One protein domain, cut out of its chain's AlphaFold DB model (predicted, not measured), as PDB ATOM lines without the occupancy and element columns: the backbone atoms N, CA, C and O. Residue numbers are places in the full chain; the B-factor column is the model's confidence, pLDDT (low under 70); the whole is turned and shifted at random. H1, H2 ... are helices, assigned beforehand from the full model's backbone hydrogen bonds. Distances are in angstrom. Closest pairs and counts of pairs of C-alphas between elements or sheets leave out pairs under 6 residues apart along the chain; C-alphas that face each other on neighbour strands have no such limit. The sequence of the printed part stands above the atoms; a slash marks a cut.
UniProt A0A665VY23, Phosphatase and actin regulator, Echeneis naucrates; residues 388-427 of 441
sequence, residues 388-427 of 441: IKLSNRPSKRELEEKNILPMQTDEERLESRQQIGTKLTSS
ATOM      1  N   ILE A 388      11.255  28.529 -29.540       93.75
ATOM      2  CA  ILE A 388      10.949  29.828 -30.168       93.75
ATOM      3  C   ILE A 388       9.431  30.101 -30.198       93.75
ATOM      4  O   ILE A 388       8.983  31.224 -29.973       93.75
ATOM      5  N   LYS A 389       8.599  29.077 -30.432       96.06
ATOM      6  CA  LYS A 389       7.127  29.213 -30.386       96.06
ATOM      7  C   LYS A 389       6.591  29.411 -28.965       96.06
ATOM      8  O   LYS A 389       5.537  30.018 -28.803       96.06
ATOM      9  N   LEU A 390       7.295  28.909 -27.948       95.12
ATOM     10  CA  LEU A 390       6.942  29.091 -26.541       95.12
ATOM     11  C   LEU A 390       7.415  30.445 -25.994       95.12
ATOM     12  O   LEU A 390       6.654  31.069 -25.258       95.12
ATOM     13  N   SER A 391       8.599  30.936 -26.383       93.81
ATOM     14  CA  SER A 391       9.062  32.287 -26.026       93.81
ATOM     15  C   SER A 391       8.201  33.376 -26.662       93.81
ATOM     16  O   SER A 391       7.925  34.391 -26.033       93.81
ATOM     17  N   ASN A 392       7.731  33.143 -27.890       96.19
ATOM     18  CA  ASN A 392       6.941  34.106 -28.658       96.19
ATOM     19  C   ASN A 392       5.422  33.915 -28.458       96.19
ATOM     20  O   ASN A 392       4.625  34.370 -29.280       96.19
ATOM     21  N   ARG A 393       5.005  33.212 -27.395       95.81
ATOM     22  CA  ARG A 393       3.594  32.975 -27.071       95.81
ATOM     23  C   ARG A 393       2.953  34.266 -26.528       95.81
ATOM     24  O   ARG A 393       3.383  34.724 -25.471       95.81
ATOM     25  N   PRO A 394       1.893  34.810 -27.161       95.38
ATOM     26  CA  PRO A 394       1.179  35.973 -26.633       95.38
ATOM     27  C   PRO A 394       0.586  35.707 -25.244       95.38
ATOM     28  O   PRO A 394       0.146  34.587 -24.947       95.38
ATOM     29  N   SER A 395       0.530  36.738 -24.403       96.06
ATOM     30  CA  SER A 395      -0.101  36.648 -23.085       96.06
ATOM     31  C   SER A 395      -1.620  36.436 -23.190       96.06
ATOM     32  O   SER A 395      -2.247  36.788 -24.190       96.06
ATOM     33  N   LYS A 396      -2.248  35.889 -22.134       95.19
ATOM     34  CA  LYS A 396      -3.712  35.686 -22.100       95.19
ATOM     35  C   LYS A 396      -4.467  36.994 -22.386       95.19
ATOM     36  O   LYS A 396      -5.390  36.986 -23.189       95.19
ATOM     37  N   ARG A 397      -4.002  38.109 -21.804       93.62
ATOM     38  CA  ARG A 397      -4.579  39.450 -21.976       93.62
ATOM     39  C   ARG A 397      -4.516  39.945 -23.419       93.62
ATOM     40  O   ARG A 397      -5.493  40.487 -23.908       93.62
ATOM     41  N   GLU A 398      -3.406  39.735 -24.122       95.19
ATOM     42  CA  GLU A 398      -3.328  40.104 -25.542       95.19
ATOM     43  C   GLU A 398      -4.280  39.282 -26.412       95.19
ATOM     44  O   GLU A 398      -4.775  39.781 -27.416       95.19
ATOM     45  N   LEU A 399      -4.505  38.009 -26.076       96.50
ATOM     46  CA  LEU A 399      -5.438  37.153 -26.810       96.50
ATOM     47  C   LEU A 399      -6.899  37.526 -26.513       96.50
ATOM     48  O   LEU A 399      -7.737  37.420 -27.402       96.50
ATOM     49  N   GLU A 400      -7.187  37.998 -25.299       94.94
ATOM     50  CA  GLU A 400      -8.466  38.613 -24.917       94.94
ATOM     51  C   GLU A 400      -8.703  39.923 -25.688       94.94
ATOM     52  O   GLU A 400      -9.706  40.062 -26.384       94.94
ATOM     53  N   GLU A 401      -7.735  40.844 -25.667       95.06
ATOM     54  CA  GLU A 401      -7.762  42.123 -26.395       95.06
ATOM     55  C   GLU A 401      -7.918  41.926 -27.914       95.06
ATOM     56  O   GLU A 401      -8.744  42.573 -28.562       95.06
ATOM     57  N   LYS A 402      -7.202  40.952 -28.489       96.31
ATOM     58  CA  LYS A 402      -7.310  40.565 -29.910       96.31
ATOM     59  C   LYS A 402      -8.583  39.760 -30.228       96.31
ATOM     60  O   LYS A 402      -8.732  39.315 -31.361       96.31
ATOM     61  N   ASN A 403      -9.495  39.579 -29.263       91.00
ATOM     62  CA  ASN A 403     -10.759  38.838 -29.396       91.00
ATOM     63  C   ASN A 403     -10.580  37.361 -29.838       91.00
ATOM     64  O   ASN A 403     -11.492  36.747 -30.388       91.00
ATOM     65  N   ILE A 404      -9.405  36.778 -29.575       95.69
ATOM     66  CA  ILE A 404      -9.074  35.364 -29.829       95.69
ATOM     67  C   ILE A 404      -9.533  34.484 -28.653       95.69
ATOM     68  O   ILE A 404      -9.899  33.327 -28.850       95.69
ATOM     69  N   LEU A 405      -9.543  35.032 -27.433       91.75
ATOM     70  CA  LEU A 405     -10.136  34.413 -26.247       91.75
ATOM     71  C   LEU A 405     -11.323  35.261 -25.757       91.75
ATOM     72  O   LEU A 405     -11.130  36.445 -25.485       91.75
ATOM     73  N   PRO A 406     -12.532  34.693 -25.595       90.69
ATOM     74  CA  PRO A 406     -13.642  35.395 -24.957       90.69
ATOM     75  C   PRO A 406     -13.317  35.777 -23.506       90.69
ATOM     76  O   PRO A 406     -12.817  34.955 -22.737       90.69
ATOM     77  N   MET A 407     -13.627  37.021 -23.126       89.50
ATOM     78  CA  MET A 407     -13.547  37.491 -21.733       89.50
ATOM     79  C   MET A 407     -14.829  37.211 -20.937       89.50
ATOM     80  O   MET A 407     -14.760  36.993 -19.731       89.50
ATOM     81  N   GLN A 408     -15.975  37.239 -21.620       89.56
ATOM     82  CA  GLN A 408     -17.325  37.073 -21.075       89.56
ATOM     83  C   GLN A 408     -17.862  35.670 -21.384       89.56
ATOM     84  O   GLN A 408     -17.413  35.034 -22.344       89.56
ATOM     85  N   THR A 409     -18.845  35.196 -20.614       91.88
ATOM     86  CA  THR A 409     -19.590  33.973 -20.970       91.88
ATOM     87  C   THR A 409     -20.519  34.235 -22.161       91.88
ATOM     88  O   THR A 409     -20.881  35.379 -22.436       91.88
ATOM     89  N   ASP A 410     -20.945  33.192 -22.885       93.75
ATOM     90  CA  ASP A 410     -21.936  33.374 -23.961       93.75
ATOM     91  C   ASP A 410     -23.299  33.860 -23.442       93.75
ATOM     92  O   ASP A 410     -24.010  34.551 -24.167       93.75
ATOM     93  N   GLU A 411     -23.623  33.569 -22.179       95.00
ATOM     94  CA  GLU A 411     -24.789  34.085 -21.456       95.00
ATOM     95  C   GLU A 411     -24.679  35.603 -21.232       95.00
ATOM     96  O   GLU A 411     -25.494  36.355 -21.762       95.00
ATOM     97  N   GLU A 412     -23.611  36.079 -20.585       94.62
ATOM     98  CA  GLU A 412     -23.334  37.511 -20.378       94.62
ATOM     99  C   GLU A 412     -23.257  38.273 -21.719       94.62
ATOM    100  O   GLU A 412     -23.763  39.389 -21.870       94.62
ATOM    101  N   ARG A 413     -22.675  37.640 -22.745       94.88
ATOM    102  CA  ARG A 413     -22.595  38.181 -24.109       94.88
ATOM    103  C   ARG A 413     -23.966  38.248 -24.794       94.88
ATOM    104  O   ARG A 413     -24.193  39.158 -25.598       94.88
ATOM    105  N   LEU A 414     -24.876  37.318 -24.500       95.00
ATOM    106  CA  LEU A 414     -26.258  37.319 -24.983       95.00
ATOM    107  C   LEU A 414     -27.106  38.363 -24.242       95.00
ATOM    108  O   LEU A 414     -27.833  39.113 -24.891       95.00
ATOM    109  N   GLU A 415     -26.981  38.473 -22.920       96.44
ATOM    110  CA  GLU A 415     -27.617  39.529 -22.119       96.44
ATOM    111  C   GLU A 415     -27.183  40.923 -22.581       96.44
ATOM    112  O   GLU A 415     -28.029  41.767 -22.875       96.44
ATOM    113  N   SER A 416     -25.875  41.145 -22.734       95.62
ATOM    114  CA  SER A 416     -25.308  42.389 -23.266       95.62
ATOM    115  C   SER A 416     -25.896  42.731 -24.642       95.62
ATOM    116  O   SER A 416     -26.369  43.848 -24.866       95.62
ATOM    117  N   ARG A 417     -25.986  41.748 -25.551       95.88
ATOM    118  CA  ARG A 417     -26.624  41.920 -26.869       95.88
ATOM    119  C   ARG A 417     -28.113  42.254 -26.780       95.88
ATOM    120  O   ARG A 417     -28.565  43.114 -27.532       95.88
ATOM    121  N   GLN A 418     -28.858  41.628 -25.870       97.06
ATOM    122  CA  GLN A 418     -30.273  41.939 -25.648       97.06
ATOM    123  C   GLN A 418     -30.457  43.349 -25.073       97.06
ATOM    124  O   GLN A 418     -31.285  44.099 -25.584       97.06
ATOM    125  N   GLN A 419     -29.648  43.754 -24.089       96.62
ATOM    126  CA  GLN A 419     -29.673  45.109 -23.523       96.62
ATOM    127  C   GLN A 419     -29.296  46.186 -24.548       96.62
ATOM    128  O   GLN A 419     -29.890  47.262 -24.555       96.62
ATOM    129  N   ILE A 420     -28.315  45.921 -25.416       96.56
ATOM    130  CA  ILE A 420     -27.961  46.824 -26.521       96.56
ATOM    131  C   ILE A 420     -29.122  46.900 -27.520       96.56
ATOM    132  O   ILE A 420     -29.506  47.998 -27.917       96.56
ATOM    133  N   GLY A 421     -29.728  45.762 -27.876       96.12
ATOM    134  CA  GLY A 421     -30.887  45.701 -28.767       96.12
ATOM    135  C   GLY A 421     -32.087  46.498 -28.249       96.12
ATOM    136  O   GLY A 421     -32.611  47.343 -28.970       96.12
ATOM    137  N   THR A 422     -32.498  46.295 -26.994       94.38
ATOM    138  CA  THR A 422     -33.633  47.030 -26.405       94.38
ATOM    139  C   THR A 422     -33.340  48.520 -26.256       94.38
ATOM    140  O   THR A 422     -34.199  49.332 -26.606       94.38
ATOM    141  N   LYS A 423     -32.124  48.903 -25.834       95.81
ATOM    142  CA  LYS A 423     -31.706  50.316 -25.768       95.81
ATOM    143  C   LYS A 423     -31.748  50.976 -27.148       95.81
ATOM    144  O   LYS A 423     -32.389  52.014 -27.275       95.81
ATOM    145  N   LEU A 424     -31.172  50.353 -28.179       95.06
ATOM    146  CA  LEU A 424     -31.202  50.879 -29.551       95.06
ATOM    147  C   LEU A 424     -32.634  51.019 -30.080       95.06
ATOM    148  O   LEU A 424     -32.980  52.087 -30.581       95.06
ATOM    149  N   THR A 425     -33.485  50.002 -29.910       91.88
ATOM    150  CA  THR A 425     -34.905  50.084 -30.291       91.88
ATOM    151  C   THR A 425     -35.603  51.235 -29.569       91.88
ATOM    152  O   THR A 425     -36.246  52.051 -30.224       91.88
ATOM    153  N   SER A 426     -35.425  51.371 -28.250       90.69
ATOM    154  CA  SER A 426     -36.045  52.465 -27.489       90.69
ATOM    155  C   SER A 426     -35.555  53.850 -27.929       90.69
ATOM    156  O   SER A 426     -36.373  54.751 -28.097       90.69
ATOM    157  N   SER A 427     -34.255  54.020 -28.201       88.94
ATOM    158  CA  SER A 427     -33.698  55.278 -28.708       88.94
ATOM    159  C   SER A 427     -34.221  55.620 -30.103       88.94
ATOM    160  O   SER A 427     -34.605  56.763 -30.328       88.94
TER     161      SER A 427
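What this domain is: This is residues 388 to 427 of the 441 residues of the protein "Phosphatase and actin regulator" of Echeneis naucrates (UniProt A0A665VY23). An extended, rod-like string of three helices that do not pack on one another: two short helices, H1 and H2, strung along one part of the length, then a loop, then the long straight helix H3 reaching to the other end. With no contact between helices there is no core; H1 and nearly the whole of H3 stand free. The printed part has 40 residues with three named helices in the order H1, H2, H3 and no named strand, and its class is all helix. It is extended, with a radius of gyration of the C-alphas of 15.8 A, and the C-alphas span 52 by 18 by 10 A.

Where its parts are: H1 is residues 388 to 391, 5.2 A from first to last C-alpha, and begins at C-alpha 388 at (10.949, 29.828, -30.168). H2 is residues 396 to 401, 8.7 A long, and begins at C-alpha 396 at (-3.712, 35.686, -22.100). H3, the longest helix, is residues 410 to 427, 25.3 A long, and ends at C-alpha 427 at (-33.698, 55.278, -28.708).

How they stand to each other: H1 and H2 are apart, with a tight link of 4 residues between them. H2 and H3 are apart too, with a short link of 8 residues. H1 and H3 are apart. Residues 388 to 395, 409 to 415 and 417 to 427 stand free. Each O i to N i+4 pair in H2 and H3 is within hydrogen-bond range; H1, with 4 residues, is too short for such a pair, and its one O i to N i+3 pair is not within range.

The domain as a whole: The two C-alphas farthest apart are those of Ile 388 and Ser 426, 52.2 A. The printed part has no cut and no long link. The mean pLDDT of the printed part is 94.3, and no printed residue is under 70.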